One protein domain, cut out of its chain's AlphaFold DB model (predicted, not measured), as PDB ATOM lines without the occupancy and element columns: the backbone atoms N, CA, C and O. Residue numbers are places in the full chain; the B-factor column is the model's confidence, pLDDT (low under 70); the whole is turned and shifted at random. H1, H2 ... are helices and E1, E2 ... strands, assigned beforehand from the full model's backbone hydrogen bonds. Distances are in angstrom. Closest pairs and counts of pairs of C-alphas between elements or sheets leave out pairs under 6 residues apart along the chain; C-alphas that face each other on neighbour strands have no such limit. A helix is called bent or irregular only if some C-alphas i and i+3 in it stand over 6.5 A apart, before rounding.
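This is residues 7 to 135 of the 136 residues of an uncharacterized protein of Plasticicumulans acidivorans (UniProt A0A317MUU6). A small barrel of eight strands, nearly closed, is made by one curled sheet whose first strand, E1, comes back to E7 and E8; helix H1 packs on its outside, on E1 and E2. H1 and the turn between E7 and E8 lie at opposite ends of the longest axis. The 129 printed residues have one named helix, then eight named strands; the class is mostly strand. The sheet runs E1 to E8 in chain order, a meander, each strand the antiparallel neighbour of the one before. The whole is compact, with a radius of gyration of the C-alphas of 13.5 A and spans of 42 by 33 by 31 A.

H1, residues 7 to 19, has every O i to N i+4 pair within hydrogen-bond range. It is on the sheet, height 7.4 A, over E1, residues 31 to 39, and only just over E2, residues 42 to 50, where 3 of its C-alphas fall; its closest C-alphas to E2 are Ala 18 and Ala 47, 5.2 A. Within hydrogen-bond range are N 33 and O 48 in the hairpin E1 and E2, 2.8 A, and N 118 and O 125 in the hairpin of E7, residues 108 to 120, and E8, residues 123 to 133, 2.9 A. In this folded sheet, bent back into two leaves, E1, E2, E3 at 56 to 60, E4 at 68 to 70 and E5 at 83 to 88 face E7 and E8, with E6, residues 94 to 105, as hinge. The closest C-alphas of edge strands E1 and E8 are Gly 36 and Leu 133, 5.3 A.

H1 begins at C-alpha 7 (153.272, 108.482, 61.392) and spans 18.9 A. E7, 33.0 A long, bends by 83 degrees at residue 111. E8 ends at C-alpha 133 (140.656, 114.781, 64.437).

The printed part has no cut. The links H1 to E1 and E4 to E5 are long. Residues 7 to 20 have pLDDT under 70.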
ATOM      1  N   THR A   7     154.393 107.681  60.871       50.38
ATOM      2  CA  THR A   7     153.272 108.482  61.392       50.38
ATOM      3  C   THR A   7     152.432 107.709  62.415       50.38
ATOM      4  O   THR A   7     152.073 108.272  63.444       50.38
ATOM      5  N   CYS A   8     152.201 106.408  62.196       47.91
ATOM      6  CA  CYS A   8     151.393 105.578  63.101       47.91
ATOM      7  C   CYS A   8     151.968 105.496  64.520       47.91
ATOM      8  O   CYS A   8     151.216 105.495  65.488       47.91
ATOM      9  N   LEU A   9     153.297 105.446  64.667       52.09
ATOM     10  CA  LEU A   9     153.911 105.293  65.987       52.09
ATOM     11  C   LEU A   9     153.746 106.558  66.848       52.09
ATOM     12  O   LEU A   9     153.542 106.457  68.055       52.09
ATOM     13  N   ALA A  10     153.785 107.740  66.225       54.22
ATOM     14  CA  ALA A  10     153.585 109.011  66.916       54.22
ATOM     15  C   ALA A  10     152.130 109.187  67.383       54.22
ATOM     16  O   ALA A  10     151.908 109.599  68.519       54.22
ATOM     17  N   LEU A  11     151.142 108.820  66.557       53.59
ATOM     18  CA  LEU A  11     149.726 108.912  66.934       53.59
ATOM     19  C   LEU A  11     149.305 107.855  67.967       53.59
ATOM     20  O   LEU A  11     148.535 108.174  68.871       53.59
ATOM     21  N   LEU A  12     149.887 106.650  67.938       55.19
ATOM     22  CA  LEU A  12     149.678 105.638  68.985       55.19
ATOM     23  C   LEU A  12     150.187 106.098  70.362       55.19
ATOM     24  O   LEU A  12     149.513 105.890  71.370       55.19
ATOM     25  N   LEU A  13     151.347 106.760  70.414       57.53
ATOM     26  CA  LEU A  13     151.867 107.353  71.653       57.53
ATOM     27  C   LEU A  13     150.969 108.495  72.156       57.53
ATOM     28  O   LEU A  13     150.723 108.607  73.356       57.53
ATOM     29  N   LEU A  14     150.421 109.304  71.245       58.53
ATOM     30  CA  LEU A  14     149.517 110.409  71.576       58.53
ATOM     31  C   LEU A  14     148.148 109.939  72.066       58.53
ATOM     32  O   LEU A  14     147.597 110.556  72.974       58.53
ATOM     33  N   ALA A  15     147.621 108.828  71.548       57.31
ATOM     34  CA  ALA A  15     146.416 108.207  72.093       57.31
ATOM     35  C   ALA A  15     146.623 107.766  73.557       57.31
ATOM     36  O   ALA A  15     145.746 107.965  74.396       57.31
ATOM     37  N   GLY A  16     147.815 107.254  73.889       57.00
ATOM     38  CA  GLY A  16     148.213 106.969  75.271       57.00
ATOM     39  C   GLY A  16     148.287 108.225  76.147       57.00
ATOM     40  O   GLY A  16     147.839 108.208  77.294       57.00
ATOM     41  N   CYS A  17     148.786 109.341  75.609       62.84
ATOM     42  CA  CYS A  17     148.748 110.633  76.298       62.84
ATOM     43  C   CYS A  17     147.305 111.111  76.520       62.84
ATOM     44  O   CYS A  17     146.972 111.512  77.632       62.84
ATOM     45  N   ALA A  18     146.438 111.009  75.508       64.00
ATOM     46  CA  ALA A  18     145.038 111.418  75.583       64.00
ATOM     47  C   ALA A  18     144.223 110.614  76.594       64.00
ATOM     48  O   ALA A  18     143.419 111.194  77.318       64.00
ATOM     49  N   ALA A  19     144.463 109.307  76.707       61.44
ATOM     50  CA  ALA A  19     143.783 108.468  77.691       61.44
ATOM     51  C   ALA A  19     144.036 108.922  79.143       61.44
ATOM     52  O   ALA A  19     143.211 108.671  80.018       61.44
ATOM     53  N   ASN A  20     145.145 109.629  79.393       69.00
ATOM     54  CA  ASN A  20     145.502 110.179  80.701       69.00
ATOM     55  C   ASN A  20     145.049 111.639  80.904       69.00
ATOM     56  O   ASN A  20     145.279 112.209  81.970       69.00
ATOM     57  N   MET A  21     144.412 112.269  79.911       80.94
ATOM     58  CA  MET A  21     143.946 113.655  79.999       80.94
ATOM     59  C   MET A  21     142.496 113.718  80.481       80.94
ATOM     60  O   MET A  21     141.627 113.996  79.669       80.94
ATOM     61  N   ARG A  22     142.220 113.495  81.775       88.75
ATOM     62  CA  ARG A  22     140.888 113.754  82.362       88.75
ATOM     63  C   ARG A  22     140.919 115.008  83.244       88.75
ATOM     64  O   ARG A  22     141.447 114.931  84.352       88.75
ATOM     65  N   PRO A  23     140.388 116.149  82.771       89.56
ATOM     66  CA  PRO A  23     140.352 117.383  83.547       89.56
ATOM     67  C   PRO A  23     139.631 117.254  84.892       89.56
ATOM     68  O   PRO A  23     138.708 116.455  85.065       89.56
ATOM     69  N   GLU A  24     140.004 118.101  85.848       86.75
ATOM     70  CA  GLU A  24     139.245 118.228  87.089       86.75
ATOM     71  C   GLU A  24     137.825 118.746  86.806       86.75
ATOM     72  O   GLU A  24     137.601 119.637  85.983       86.75
ATOM     73  N   GLY A  25     136.834 118.174  87.492       85.56
ATOM     74  CA  GLY A  25     135.428 118.534  87.300       85.56
ATOM     75  C   GLY A  25     134.772 117.938  86.049       85.56
ATOM     76  O   GLY A  25     133.629 118.292  85.756       85.56
ATOM     77  N   THR A  26     135.439 117.029  85.327       92.38
ATOM     78  CA  THR A  26     134.761 116.144  84.372       92.38
ATOM     79  C   THR A  26     133.725 115.284  85.119       92.38
ATOM     80  O   THR A  26     134.090 114.656  86.118       92.38
ATOM     81  N   PRO A  27     132.458 115.210  84.661       94.69
ATOM     82  CA  PRO A  27     131.442 114.353  85.278       94.69
ATOM     83  C   PRO A  27     131.921 112.903  85.401       94.69
ATOM     84  O   PRO A  27     132.610 112.401  84.514       94.69
ATOM     85  N   THR A  28     131.605 112.216  86.497       93.38
ATOM     86  CA  THR A  28     132.112 110.856  86.769       93.38
ATOM     87  C   THR A  28     131.556 109.809  85.806       93.38
ATOM     88  O   THR A  28     132.245 108.847  85.487       93.38
ATOM     89  N   ASP A  29     130.346 110.032  85.311       95.25
ATOM     90  CA  ASP A  29     129.629 109.234  84.318       95.25
ATOM     91  C   ASP A  29     130.044 109.536  82.865       95.25
ATOM     92  O   ASP A  29     129.625 108.833  81.951       95.25
ATOM     93  N   ALA A  30     130.891 110.546  82.629       95.44
ATOM     94  CA  ALA A  30     131.321 110.901  81.278       95.44
ATOM     95  C   ALA A  30     132.223 109.821  80.659       95.44
ATOM     96  O   ALA A  30     133.312 109.523  81.182       95.44
ATOM     97  N   LEU A  31     131.806 109.324  79.492       95.25
ATOM     98  CA  LEU A  31     132.591 108.441  78.633       95.25
ATOM     99  C   LEU A  31     133.766 109.204  78.027       95.25
ATOM    100  O   LEU A  31     133.680 110.406  77.797       95.25
ATOM    101  N   THR A  32     134.871 108.506  77.769       94.31
ATOM    102  CA  THR A  32     136.098 109.107  77.226       94.31
ATOM    103  C   THR A  32     136.305 108.683  75.782       94.31
ATOM    104  O   THR A  32     136.266 107.495  75.477       94.31
ATOM    105  N   PHE A  33     136.583 109.658  74.923       94.38
ATOM    106  CA  PHE A  33     136.890 109.469  73.515       94.38
ATOM    107  C   PHE A  33     138.220 110.135  73.199       94.38
ATOM    108  O   PHE A  33     138.384 111.337  73.406       94.38
ATOM    109  N   THR A  34     139.172 109.362  72.692       93.00
ATOM    110  CA  THR A  34     140.507 109.872  72.365       93.00
ATOM    111  C   THR A  34     140.729 109.931  70.863       93.00
ATOM    112  O   THR A  34     140.243 109.078  70.119       93.00
ATOM    113  N   GLY A  35     141.516 110.904  70.427       91.12
ATOM    114  CA  GLY A  35     142.003 111.013  69.060       91.12
ATOM    115  C   GLY A  35     143.181 111.972  68.983       91.12
ATOM    116  O   GLY A  35     143.724 112.409  69.999       91.12
ATOM    117  N   GLY A  36     143.571 112.317  67.768       89.06
ATOM    118  CA  GLY A  36     144.633 113.273  67.518       89.06
ATOM    119  C   GLY A  36     144.700 113.673  66.055       89.06
ATOM    120  O   GLY A  36     143.850 113.303  65.241       89.06
ATOM    121  N   GLY A  37     145.721 114.448  65.718       86.38
ATOM    122  CA  GLY A  37     145.967 114.845  64.341       86.38
ATOM    123  C   GLY A  37     147.287 115.577  64.167       86.38
ATOM    124  O   GLY A  37     148.159 115.553  65.036       86.38
ATOM    125  N   LEU A  38     147.426 116.245  63.020       83.06
ATOM    126  CA  LEU A  38     148.580 117.079  62.688       83.06
ATOM    127  C   LEU A  38     148.140 118.519  62.406       83.06
ATOM    128  O   LEU A  38     147.214 118.750  61.629       83.06
ATOM    129  N   ARG A  39     148.864 119.494  62.962       79.88
ATOM    130  CA  ARG A  39     148.766 120.914  62.601       79.88
ATOM    131  C   ARG A  39     150.142 121.437  62.222       79.88
ATOM    132  O   ARG A  39     151.045 121.472  63.050       79.88
ATOM    133  N   GLY A  40     150.311 121.842  60.963       75.25
ATOM    134  CA  GLY A  40     151.583 122.403  60.484       75.25
ATOM    135  C   GLY A  40     152.791 121.481  60.711       75.25
ATOM    136  O   GLY A  40     153.883 121.967  60.978       75.25
ATOM    137  N   GLY A  41     152.587 120.159  60.670       77.38
ATOM    138  CA  GLY A  41     153.630 119.154  60.915       77.38
ATOM    139  C   GLY A  41     153.857 118.779  62.384       77.38
ATOM    140  O   GLY A  41     154.609 117.845  62.641       77.38
ATOM    141  N   SER A  42     153.193 119.442  63.337       80.25
ATOM    142  CA  SER A  42     153.216 119.062  64.757       80.25
ATOM    143  C   SER A  42     152.013 118.192  65.095       80.25
ATOM    144  O   SER A  42     150.885 118.519  64.718       80.25
ATOM    145  N   ALA A  43     152.259 117.081  65.782       84.25
ATOM    146  CA  ALA A  43     151.209 116.181  66.229       84.25
ATOM    147  C   ALA A  43     150.579 116.667  67.536       84.25
ATOM    148  O   ALA A  43     151.250 117.320  68.333       84.25
ATOM    149  N   TYR A  44     149.295 116.370  67.718       83.00
ATOM    150  CA  TYR A  44     148.536 116.764  68.899       83.00
ATOM    151  C   TYR A  44     147.551 115.666  69.308       83.00
ATOM    152  O   TYR A  44     147.035 114.930  68.459       83.00
ATOM    153  N   ALA A  45     147.293 115.579  70.607       89.00
ATOM    154  CA  ALA A  45     146.362 114.655  71.236       89.00
ATOM    155  C   ALA A  45     145.112 115.390  71.740       89.00
ATOM    156  O   ALA A  45     145.196 116.505  72.263       89.00
ATOM    157  N   VAL A  46     143.950 114.743  71.627       91.56
ATOM    158  CA  VAL A  46     142.665 115.254  72.120       91.56
ATOM    159  C   VAL A  46     141.935 114.167  72.895       91.56
ATOM    160  O   VAL A  46     141.833 113.026  72.440       91.56
ATOM    161  N   ALA A  47     141.389 114.541  74.048       93.81
ATOM    162  CA  ALA A  47     140.439 113.738  74.802       93.81
ATOM    163  C   ALA A  47     139.127 114.507  74.955       93.81
ATOM    164  O   ALA A  47     139.111 115.659  75.390       93.81
ATOM    165  N   ILE A  48     138.021 113.871  74.589       94.88
ATOM    166  CA  ILE A  48     136.667 114.377  74.792       94.88
ATOM    167  C   ILE A  48     136.018 113.484  75.838       94.88
ATOM    168  O   ILE A  48     135.897 112.276  75.641       94.88
ATOM    169  N   HIS A  49     135.597 114.079  76.946       95.31
ATOM    170  CA  HIS A  49     134.768 113.414  77.939       95.31
ATOM    171  C   HIS A  49     133.354 113.935  77.805       95.31
ATOM    172  O   HIS A  49     133.155 115.143  77.931       95.31
ATOM    173  N   LEU A  50     132.398 113.049  77.547       95.62
ATOM    174  CA  LEU A  50     131.026 113.420  77.228       95.62
ATOM    175  C   LEU A  50     130.047 112.485  77.943       95.62
ATOM    176  O   LEU A  50     130.202 111.265  77.897       95.62
ATOM    177  N   THR A  51     129.068 113.068  78.623       95.06
ATOM    178  CA  THR A  51     127.888 112.372  79.141       95.06
ATOM    179  C   THR A  51     126.787 112.347  78.083       95.06
ATOM    180  O   THR A  51     126.768 113.175  77.168       95.06
ATOM    181  N   ASP A  52     125.818 111.446  78.236       90.38
ATOM    182  CA  ASP A  52     124.685 111.329  77.308       90.38
ATOM    183  C   ASP A  52     123.813 112.599  77.257       90.38
ATOM    184  O   ASP A  52     123.167 112.873  76.248       90.38
ATOM    185  N   ASP A  53     123.824 113.412  78.319       90.25
ATOM    186  CA  ASP A  53     123.119 114.699  78.395       90.25
ATOM    187  C   ASP A  53     123.963 115.902  77.928       90.25
ATOM    188  O   ASP A  53     123.564 117.055  78.103       90.25
ATOM    189  N   GLY A  54     125.128 115.656  77.323       90.88
ATOM    190  CA  GLY A  54     125.928 116.694  76.679       90.88
ATOM    191  C   GLY A  54     126.806 117.525  77.618       90.88
ATOM    192  O   GLY A  54     127.338 118.565  77.227       90.88
ATOM    193  N   ARG A  55     126.988 117.093  78.866       94.94
ATOM    194  CA  ARG A  55     127.957 117.692  79.790       94.94
ATOM    195  C   ARG A  55     129.322 117.045  79.598       94.94
ATOM    196  O   ARG A  55     129.448 115.888  79.206       94.94
ATOM    197  N   GLY A  56     130.381 117.790  79.900       95.62
ATOM    198  CA  GLY A  56     131.713 117.225  79.770       95.62
ATOM    199  C   GLY A  56     132.829 118.229  79.596       95.62
ATOM    200  O   GLY A  56     132.688 119.419  79.889       95.62
ATOM    201  N   THR A  57     133.958 117.722  79.120       95.56
ATOM    202  CA  THR A  57     135.197 118.483  78.963       95.56
ATOM    203  C   THR A  57     135.975 118.025  77.737       95.56
ATOM    204  O   THR A  57     136.002 116.836  77.434       95.56
ATOM    205  N   VAL A  58     136.683 118.948  77.097       94.75
ATOM    206  CA  VAL A  58     137.659 118.678  76.041       94.75
ATOM    207  C   VAL A  58     139.044 119.039  76.553       94.75
ATOM    208  O   VAL A  58     139.283 120.186  76.924       94.75
ATOM    209  N   ALA A  59     139.966 118.084  76.546       92.31
ATOM    210  CA  ALA A  59     141.370 118.311  76.844       92.31
ATOM    211  C   ALA A  59     142.206 118.202  75.569       92.31
ATOM    212  O   ALA A  59     142.008 117.303  74.750       92.31
ATOM    213  N   LEU A  60     143.161 119.116  75.429       88.44
ATOM    214  CA  LEU A  60     144.209 119.052  74.416       88.44
ATOM    215  C   LEU A  60     145.560 119.058  75.120       88.44
ATOM    216  O   LEU A  60     145.720 119.743  76.127       88.44
ATOM    217  N   ASP A  61     146.560 118.398  74.550       79.94
ATOM    218  CA  ASP A  61     147.943 118.421  75.055       79.94
ATOM    219  C   ASP A  61     148.647 119.799  74.942       79.94
ATOM    220  O   ASP A  61     149.823 119.929  75.286       79.94
ATOM    221  N   SER A  62     147.914 120.838  74.525       73.56
ATOM    222  CA  SER A  62     148.359 122.222  74.304       73.56
ATOM    223  C   SER A  62     147.524 123.255  75.098       73.56
ATOM    224  O   SER A  62     147.376 123.129  76.315       73.56
ATOM    225  N   ASP A  63     146.969 124.283  74.440       73.00
ATOM    226  CA  ASP A  63     146.362 125.493  75.041       73.00
ATOM    227  C   ASP A  63     145.104 125.231  75.903       73.00
ATOM    228  O   ASP A  63     144.579 126.135  76.556       73.00
ATOM    229  N   CYS A  64     144.622 123.986  75.935       81.00
ATOM    230  CA  CYS A  64     143.441 123.556  76.686       81.00
ATOM    231  C   CYS A  64     143.736 122.355  77.602       81.00
ATOM    232  O   CYS A  64     142.862 121.519  77.835       81.00
ATOM    233  N   ARG A  65     144.964 122.254  78.129       74.50
ATOM    234  CA  ARG A  65     145.398 121.124  78.972       74.50
ATOM    235  C   ARG A  65     144.601 120.955  80.265       74.50
ATOM    236  O   ARG A  65     144.399 119.834  80.711       74.50
ATOM    237  N   ASN A  66     144.097 122.056  80.822       78.25
ATOM    238  CA  ASN A  66     143.267 122.045  82.032       78.25
ATOM    239  C   ASN A  66     141.794 121.695  81.755       78.25
ATOM    240  O   ASN A  66     140.989 121.704  82.680       78.25
ATOM    241  N   GLY A  67     141.444 121.393  80.500       85.56
ATOM    242  CA  GLY A  67     140.091 121.044  80.093       85.56
ATOM    243  C   GLY A  67     139.207 122.251  79.817       85.56
ATOM    244  O   GLY A  67     138.875 123.027  80.708       85.56
ATOM    245  N   ALA A  68     138.745 122.367  78.577       94.31
ATOM    246  CA  ALA A  68     137.637 123.237  78.227       94.31
ATOM    247  C   ALA A  68     136.319 122.545  78.593       94.31
ATOM    248  O   ALA A  68     136.083 121.414  78.176       94.31
ATOM    249  N   ARG A  69     135.436 123.198  79.347       95.75
ATOM    250  CA  ARG A  69     134.109 122.671  79.678       95.75
ATOM    251  C   ARG A  69     133.175 122.808  78.483       95.75
ATOM    252  O   ARG A  69     133.078 123.892  77.912       95.75
ATOM    253  N   ILE A  70     132.500 121.721  78.122       96.69
ATOM    254  CA  ILE A  70     131.501 121.711  77.050       96.69
ATOM    255  C   ILE A  70     130.342 122.618  77.455       96.69
ATOM    256  O   ILE A  70     129.866 122.538  78.586       96.69
ATOM    257  N   GLU A  71     129.917 123.478  76.533       95.88
ATOM    258  CA  GLU A  71     128.734 124.323  76.665       95.88
ATOM    259  C   GLU A  71     127.531 123.565  76.082       95.88
ATOM    260  O   GLU A  71     127.382 123.535  74.852       95.88
ATOM    261  N   PRO A  72     126.666 122.943  76.909       94.00
ATOM    262  CA  PRO A  72     125.647 122.018  76.411       94.00
ATOM    263  C   PRO A  72     124.653 122.694  75.464       94.00
ATOM    264  O   PRO A  72     124.191 122.081  74.506       94.00
ATOM    265  N   SER A  73     124.392 123.994  75.664       94.69
ATOM    266  CA  SER A  73     123.512 124.793  74.802       94.69
ATOM    267  C   SER A  73     124.014 124.940  73.358       94.69
ATOM    268  O   SER A  73     123.254 125.335  72.474       94.69
ATOM    269  N   THR A  74     125.285 124.622  73.096       95.56
ATOM    270  CA  THR A  74     125.886 124.683  71.757       95.56
ATOM    271  C   THR A  74     125.906 123.343  71.033       95.56
ATOM    272  O   THR A  74     126.318 123.312  69.872       95.56
ATOM    273  N   ILE A  75     125.477 122.258  71.685       95.81
ATOM    274  CA  ILE A  75     125.457 120.932  71.073       95.81
ATOM    275  C   ILE A  75     124.433 120.905  69.946       95.81
ATOM    276  O   ILE A  75     123.264 121.250  70.108       95.81
ATOM    277  N   LYS A  76     124.900 120.467  68.783       96.12
ATOM    278  CA  LYS A  76     124.102 120.246  67.587       96.12
ATOM    279  C   LYS A  76     124.314 118.819  67.126       96.12
ATOM    280  O   LYS A  76     125.451 118.399  66.920       96.12
ATOM    281  N   HIS A  77     123.214 118.113  66.931       94.25
ATOM    282  CA  HIS A  77     123.211 116.809  66.291       94.25
ATOM    283  C   HIS A  77     123.083 117.018  64.783       94.25
ATOM    284  O   HIS A  77     122.194 117.741  64.330       94.25
ATOM    285  N   GLY A  78     124.008 116.438  64.030       90.19
ATOM    286  CA  GLY A  78     123.990 116.415  62.575       90.19
ATOM    287  C   GLY A  78     123.554 115.058  62.036       90.19
ATOM    288  O   GLY A  78     123.211 114.132  62.779       90.19
ATOM    289  N   ASP A  79     123.612 114.930  60.716       89.25
ATOM    290  CA  ASP A  79     123.306 113.680  60.031       89.25
ATOM    291  C   ASP A  79     124.314 112.578  60.391       89.25
ATOM    292  O   ASP A  79     125.435 112.838  60.843       89.25
ATOM    293  N   ALA A  80     123.902 111.324  60.185       85.50
ATOM    294  CA  ALA A  80     124.729 110.134  60.399       85.50
ATOM    295  C   ALA A  80     125.356 110.022  61.809       85.50
ATOM    296  O   ALA A  80     126.410 109.406  61.974       85.50
ATOM    297  N   GLY A  81     124.706 110.602  62.824       87.94
ATOM    298  CA  GLY A  81     125.160 110.538  64.216       87.94
ATOM    299  C   GLY A  81     126.338 111.462  64.530       87.94
ATOM    300  O   GLY A  81     127.073 111.201  65.480       87.94
ATOM    301  N   THR A  82     126.541 112.514  63.734       94.56
ATOM    302  CA  THR A  82     127.583 113.512  64.002       94.56
ATOM    303  C   THR A  82     127.153 114.525  65.065       94.56
ATOM    304  O   THR A  82     125.967 114.806  65.244       94.56
ATOM    305  N   LEU A  83     128.130 115.089  65.774       95.12
ATOM    306  CA  LEU A  83     127.939 116.097  66.816       95.12
ATOM    307  C   LEU A  83     128.824 117.317  66.546       95.12
ATOM    308  O   LEU A  83     129.966 117.189  66.112       95.12
ATOM    309  N   SER A  84     128.328 118.506  66.866       96.75
ATOM    310  CA  SER A  84     129.123 119.737  66.880       96.75
ATOM    311  C   SER A  84     128.836 120.506  68.161       96.75
ATOM    312  O   SER A  84     127.684 120.572  68.578       96.75
ATOM    313  N   PHE A  85     129.851 121.087  68.795       97.19
ATOM    314  CA  PHE A  85     129.691 121.838  70.042       97.19
ATOM    315  C   PHE A  85     130.877 122.756  70.318       97.19
ATOM    316  O   PHE A  85     131.943 122.645  69.711       97.19
ATOM    317  N   ARG A  86     130.707 123.658  71.282       96.62
ATOM    318  CA  ARG A  86     131.778 124.498  71.814       96.62
ATOM    319  C   ARG A  86     132.141 124.073  73.224       96.62
ATOM    320  O   ARG A  86     131.296 123.624  73.994       96.62
ATOM    321  N   ALA A  87     133.406 124.262  73.561       95.88
ATOM    322  CA  ALA A  87     133.908 124.121  74.912       95.88
ATOM    323  C   ALA A  87     134.763 125.340  75.280       95.88
ATOM    324  O   ALA A  87     135.522 125.839  74.451       95.88
ATOM    325  N   PHE A  88     134.652 125.818  76.518       94.56
ATOM    326  CA  PHE A  88     135.298 127.047  76.993       94.56
ATOM    327  C   PHE A  88     136.128 126.823  78.254       94.56
ATOM    328  O   PHE A  88     135.895 125.880  79.002       94.56
ATOM    329  N   GLY A  89     137.075 127.722  78.518       91.12
ATOM    330  CA  GLY A  89     137.964 127.636  79.684       91.12
ATOM    331  C   GLY A  89     139.393 127.209  79.347       91.12
ATOM    332  O   GLY A  89     140.150 126.850  80.242       91.12
ATOM    333  N   CYS A  90     139.774 127.267  78.067       90.00
ATOM    334  CA  CYS A  90     141.181 127.201  77.677       90.00
ATOM    335  C   CYS A  90     141.965 128.406  78.234       90.00
ATOM    336  O   CYS A  90     141.384 129.423  78.625       90.00
ATOM    337  N   GLY A  91     143.291 128.277  78.297       80.75
ATOM    338  CA  GLY A  91     144.172 129.303  78.854       80.75
ATOM    339  C   GLY A  91     144.668 130.328  77.827       80.75
ATOM    340  O   GLY A  91     144.720 130.085  76.622       80.75
ATOM    341  N   GLY A  92     145.122 131.482  78.324       78.81
ATOM    342  CA  GLY A  92     145.801 132.494  77.512       78.81
ATOM    343  C   GLY A  92     144.866 133.239  76.554       78.81
ATOM    344  O   GLY A  92     143.860 133.806  76.972       78.81
ATOM    345  N   ARG A  93     145.234 133.306  75.266       80.75
ATOM    346  CA  ARG A  93     144.445 134.005  74.227       80.75
ATOM    347  C   ARG A  93     143.309 133.147  73.674       80.75
ATOM    348  O   ARG A  93     142.342 133.689  73.139       80.75
ATOM    349  N   THR A  94     143.449 131.831  73.780       88.06
ATOM    350  CA  THR A  94     142.457 130.845  73.365       88.06
ATOM    351  C   THR A  94     141.448 130.703  74.492       88.06
ATOM    352  O   THR A  94     141.781 130.240  75.573       88.06
ATOM    353  N   VAL A  95     140.206 131.113  74.257       91.56
ATOM    354  CA  VAL A  95     139.144 131.042  75.275       91.56
ATOM    355  C   VAL A  95     138.397 129.711  75.245       91.56
ATOM    356  O   VAL A  95     137.661 129.391  76.179       91.56
ATOM    357  N   GLY A  96     138.570 128.933  74.177       94.19
ATOM    358  CA  GLY A  96     137.861 127.681  73.972       94.19
ATOM    359  C   GLY A  96     138.227 126.981  72.670       94.19
ATOM    360  O   GLY A  96     139.119 127.408  71.934       94.19
ATOM    361  N   VAL A  97     137.471 125.935  72.376       94.38
ATOM    362  CA  VAL A  97     137.493 125.197  71.114       94.38
ATOM    363  C   VAL A  97     136.075 125.019  70.594       94.38
ATOM    364  O   VAL A  97     135.118 124.946  71.364       94.38
ATOM    365  N   GLU A  98     135.943 124.940  69.280       96.00
ATOM    366  CA  GLU A  98     134.739 124.450  68.623       96.00
ATOM    367  C   GLU A  98     135.084 123.140  67.925       96.00
ATOM    368  O   GLU A  98     136.067 123.057  67.185       96.00
ATOM    369  N   ILE A  99     134.288 122.118  68.224       96.19
ATOM    370  CA  ILE A  99     134.355 120.797  67.621       96.19
ATOM    371  C   ILE A  99     133.213 120.699  66.615       96.19
ATOM    372  O   ILE A  99     132.064 120.997  66.949       96.19
ATOM    373  N   GLN A 100     133.525 120.286  65.393       95.69
ATOM    374  CA  GLN A 100     132.571 120.187  64.295       95.69
ATOM    375  C   GLN A 100     132.614 118.794  63.674       95.69
ATOM    376  O   GLN A 100     133.671 118.162  63.625       95.69
ATOM    377  N   HIS A 101     131.459 118.322  63.198       95.44
ATOM    378  CA  HIS A 101     131.331 117.060  62.458       95.44
ATOM    379  C   HIS A 101     131.939 115.857  63.207       95.44
ATOM    380  O   HIS A 101     132.503 114.941  62.602       95.44
ATOM    381  N   LEU A 102     131.857 115.875  64.540       96.44
ATOM    382  CA  LEU A 102     132.438 114.860  65.403       96.44
ATOM    383  C   LEU A 102     131.672 113.558  65.248       96.44
ATOM    384  O   LEU A 102     130.467 113.510  65.486       96.44
ATOM    385  N   LYS A 103     132.391 112.493  64.924       95.69
ATOM    386  CA  LYS A 103     131.875 111.135  64.920       95.69
ATOM    387  C   LYS A 103     132.651 110.315  65.937       95.69
ATOM    388  O   LYS A 103     133.882 110.256  65.904       95.69
ATOM    389  N   LEU A 104     131.914 109.726  66.869       94.19
ATOM    390  CA  LEU A 104     132.456 108.955  67.975       94.19
ATOM    391  C   LEU A 104     132.133 107.477  67.776       94.19
ATOM    392  O   LEU A 104     131.015 107.114  67.421       94.19
ATOM    393  N   ILE A 105     133.115 106.630  68.051       92.50
ATOM    394  CA  ILE A 105     132.955 105.177  68.161       92.50
ATOM    395  C   ILE A 105     133.497 104.737  69.521       92.50
ATOM    396  O   ILE A 105     134.088 105.544  70.233       92.50
ATOM    397  N   ALA A 106     133.295 103.475  69.904       89.62
ATOM    398  CA  ALA A 106     133.655 102.947  71.223       89.62
ATOM    399  C   ALA A 106     135.062 103.383  71.704       89.62
ATOM    400  O   ALA A 106     136.076 102.814  71.302       89.62
ATOM    401  N   GLY A 107     135.103 104.411  72.564       89.75
ATOM    402  CA  GLY A 107     136.318 104.977  73.158       89.75
ATOM    403  C   GLY A 107     137.166 105.892  72.262       89.75
ATOM    404  O   GLY A 107     138.231 106.337  72.690       89.75
ATOM    405  N   LYS A 108     136.747 106.187  71.026       92.50
ATOM    406  CA  LYS A 108     137.583 106.884  70.038       92.50
ATOM    407  C   LYS A 108     136.849 107.950  69.235       92.50
ATOM    408  O   LYS A 108     135.647 107.856  68.992       92.50
ATOM    409  N   ILE A 109     137.621 108.921  68.758       94.00
ATOM    410  CA  ILE A 109     137.189 109.897  67.757       94.00
ATOM    411  C   ILE A 109     137.444 109.300  66.368       94.00
ATOM    412  O   ILE A 109     138.590 109.208  65.934       94.00
ATOM    413  N   GLU A 110     136.386 108.888  65.671       94.00
ATOM    414  CA  GLU A 110     136.483 108.361  64.300       94.00
ATOM    415  C   GLU A 110     136.833 109.482  63.313       94.00
ATOM    416  O   GLU A 110     137.710 109.329  62.462       94.00
ATOM    417  N   SER A 111     136.161 110.625  63.452       94.50
ATOM    418  CA  SER A 111     136.417 111.829  62.667       94.50
ATOM    419  C   SER A 111     135.950 113.076  63.406       94.50
ATOM    420  O   SER A 111     135.070 113.008  64.262       94.50
ATOM    421  N   GLY A 112     136.489 114.230  63.037       95.06
ATOM    422  CA  GLY A 112     135.985 115.526  63.470       95.06
ATOM    423  C   GLY A 112     136.920 116.650  63.061       95.06
ATOM    424  O   GLY A 112     138.024 116.420  62.567       95.06
ATOM    425  N   GLU A 113     136.480 117.871  63.295       94.75
ATOM    426  CA  GLU A 113     137.247 119.083  63.057       94.75
ATOM    427  C   GLU A 113     137.315 119.886  64.347       94.75
ATOM    428  O   GLU A 113     136.331 119.998  65.077       94.75
ATOM    429  N   LEU A 114     138.484 120.449  64.631       93.81
ATOM    430  CA  LEU A 114     138.712 121.311  65.778       93.81
ATOM    431  C   LEU A 114     139.211 122.671  65.312       93.81
ATOM    432  O   LEU A 114     140.195 122.765  64.578       93.81
ATOM    433  N   VAL A 115     138.591 123.734  65.809       93.00
ATOM    434  CA  VAL A 115     139.098 125.104  65.672       93.00
ATOM    435  C   VAL A 115     139.218 125.762  67.037       93.00
ATOM    436  O   VAL A 115     138.430 125.508  67.949       93.00
ATOM    437  N   PHE A 116     140.208 126.637  67.183       92.44
ATOM    438  CA  PHE A 116     140.365 127.425  68.398       92.44
ATOM    439  C   PHE A 116     139.425 128.624  68.385       92.44
ATOM    440  O   PHE A 116     139.205 129.255  67.348       92.44
ATOM    441  N   LEU A 117     138.907 128.957  69.561       93.69
ATOM    442  CA  LEU A 117     138.086 130.134  69.794       93.69
ATOM    443  C   LEU A 117     138.920 131.199  70.497       93.69
ATOM    444  O   LEU A 117     139.573 130.925  71.506       93.69
ATOM    445  N   GLN A 118     138.863 132.430  70.001       92.25
ATOM    446  CA  GLN A 118     139.428 133.603  70.667       92.25
ATOM    447  C   GLN A 118     138.332 134.616  70.958       92.25
ATOM    448  O   GLN A 118     137.352 134.726  70.223       92.25
ATOM    449  N   ARG A 119     138.507 135.370  72.043       88.31
ATOM    450  CA  ARG A 119     137.673 136.533  72.337       88.31
ATOM    451  C   ARG A 119     138.401 137.787  71.876       88.31
ATOM    452  O   ARG A 119     139.500 138.068  72.351       88.31
ATOM    453  N   ARG A 120     137.774 138.552  70.988       86.38
ATOM    454  CA  ARG A 120     138.248 139.863  70.538       86.38
ATOM    455  C   ARG A 120     137.070 140.825  70.515       86.38
ATOM    456  O   ARG A 120     136.048 140.503  69.928       86.38
ATOM    457  N   ASP A 121     137.203 141.968  71.184       85.44
ATOM    458  CA  ASP A 121     136.178 143.024  71.210       85.44
ATOM    459  C   ASP A 121     134.775 142.492  71.583       85.44
ATOM    460  O   ASP A 121     133.775 142.797  70.942       85.44
ATOM    461  N   ASN A 122     134.715 141.637  72.613       82.69
ATOM    462  CA  ASN A 122     133.520 140.906  73.079       82.69
ATOM    463  C   ASN A 122     132.890 139.909  72.089       82.69
ATOM    464  O   ASN A 122     131.894 139.272  72.430       82.69
ATOM    465  N   LEU A 123     133.491 139.690  70.922       87.25
ATOM    466  CA  LEU A 123     133.076 138.674  69.960       87.25
ATOM    467  C   LEU A 123     133.938 137.418  70.097       87.25
ATOM    468  O   LEU A 123     135.160 137.488  70.249       87.25
ATOM    469  N   ILE A 124     133.287 136.255  70.048       89.19
ATOM    470  CA  ILE A 124     133.965 134.959  69.969       89.19
ATOM    471  C   ILE A 124     134.138 134.624  68.492       89.19
ATOM    472  O   ILE A 124     133.150 134.454  67.778       89.19
ATOM    473  N   THR A 125     135.385 134.517  68.047       90.94
ATOM    474  CA  THR A 125     135.729 134.171  66.668       90.94
ATOM    475  C   THR A 125     136.553 132.893  66.613       90.94
ATOM    476  O   THR A 125     137.319 132.578  67.528       90.94
ATOM    477  N   THR A 126     136.392 132.149  65.523       91.38
ATOM    478  CA  THR A 126     137.267 131.026  65.190       91.38
ATOM    479  C   THR A 126     138.596 131.560  64.662       91.38
ATOM    480  O   THR A 126     138.644 132.573  63.959       91.38
ATOM    481  N   VAL A 127     139.697 130.902  65.018       87.06
ATOM    482  CA  VAL A 127     141.037 131.278  64.557       87.06
ATOM    483  C   VAL A 127     141.825 130.082  64.043       87.06
ATOM    484  O   VAL A 127     141.804 128.990  64.609       87.06
ATOM    485  N   GLY A 128     142.600 130.338  62.989       84.00
ATOM    486  CA  GLY A 128     143.392 129.319  62.314       84.00
ATOM    487  C   GLY A 128     142.568 128.440  61.373       84.00
ATOM    488  O   GLY A 128     141.369 128.630  61.194       84.00
ATOM    489  N   GLN A 129     143.258 127.502  60.731       86.44
ATOM    490  CA  GLN A 129     142.631 126.473  59.905       86.44
ATOM    491  C   GLN A 129     142.081 125.346  60.793       86.44
ATOM    492  O   GLN A 129     142.713 125.054  61.816       86.44
ATOM    493  N   PRO A 130     140.967 124.697  60.400       89.81
ATOM    494  CA  PRO A 130     140.473 123.500  61.069       89.81
ATOM    495  C   PRO A 130     141.550 122.424  61.181       89.81
ATOM    496  O   PRO A 130     142.283 122.144  60.231       89.81
ATOM    497  N   MET A 131     141.651 121.830  62.365       90.50
ATOM    498  CA  MET A 131     142.507 120.684  62.624       90.50
ATOM    499  C   MET A 131     141.672 119.411  62.550       90.50
ATOM    500  O   MET A 131     140.664 119.288  63.242       90.50
ATOM    501  N   LEU A 132     142.092 118.464  61.713       91.94
ATOM    502  CA  LEU A 132     141.395 117.190  61.557       91.94
ATOM    503  C   LEU A 132     141.692 116.268  62.739       91.94
ATOM    504  O   LEU A 132     142.862 116.005  63.029       91.94
ATOM    505  N   LEU A 133     140.632 115.771  63.370       90.56
ATOM    506  CA  LEU A 133     140.656 114.781  64.437       90.56
ATOM    507  C   LEU A 133     140.409 113.391  63.857       90.56
ATOM    508  O   LEU A 133     139.455 113.187  63.106       90.56
ATOM    509  N   SER A 134     141.238 112.427  64.239       84.56
ATOM    510  CA  SER A 134     141.004 111.008  63.964       84.56
ATOM    511  C   SER A 134     141.761 110.120  64.950       84.56
ATOM    512  O   SER A 134     142.650 110.590  65.659       84.56
ATOM    513  N   ASP A 135     141.440 108.832  64.975       75.38
ATOM    514  CA  ASP A 135     142.151 107.823  65.764       75.38
ATOM    515  C   ASP A 135     143.371 107.204  65.049       75.38
ATOM    516  O   ASP A 135     143.954 106.252  65.571       75.38
TER     517      ASP A 135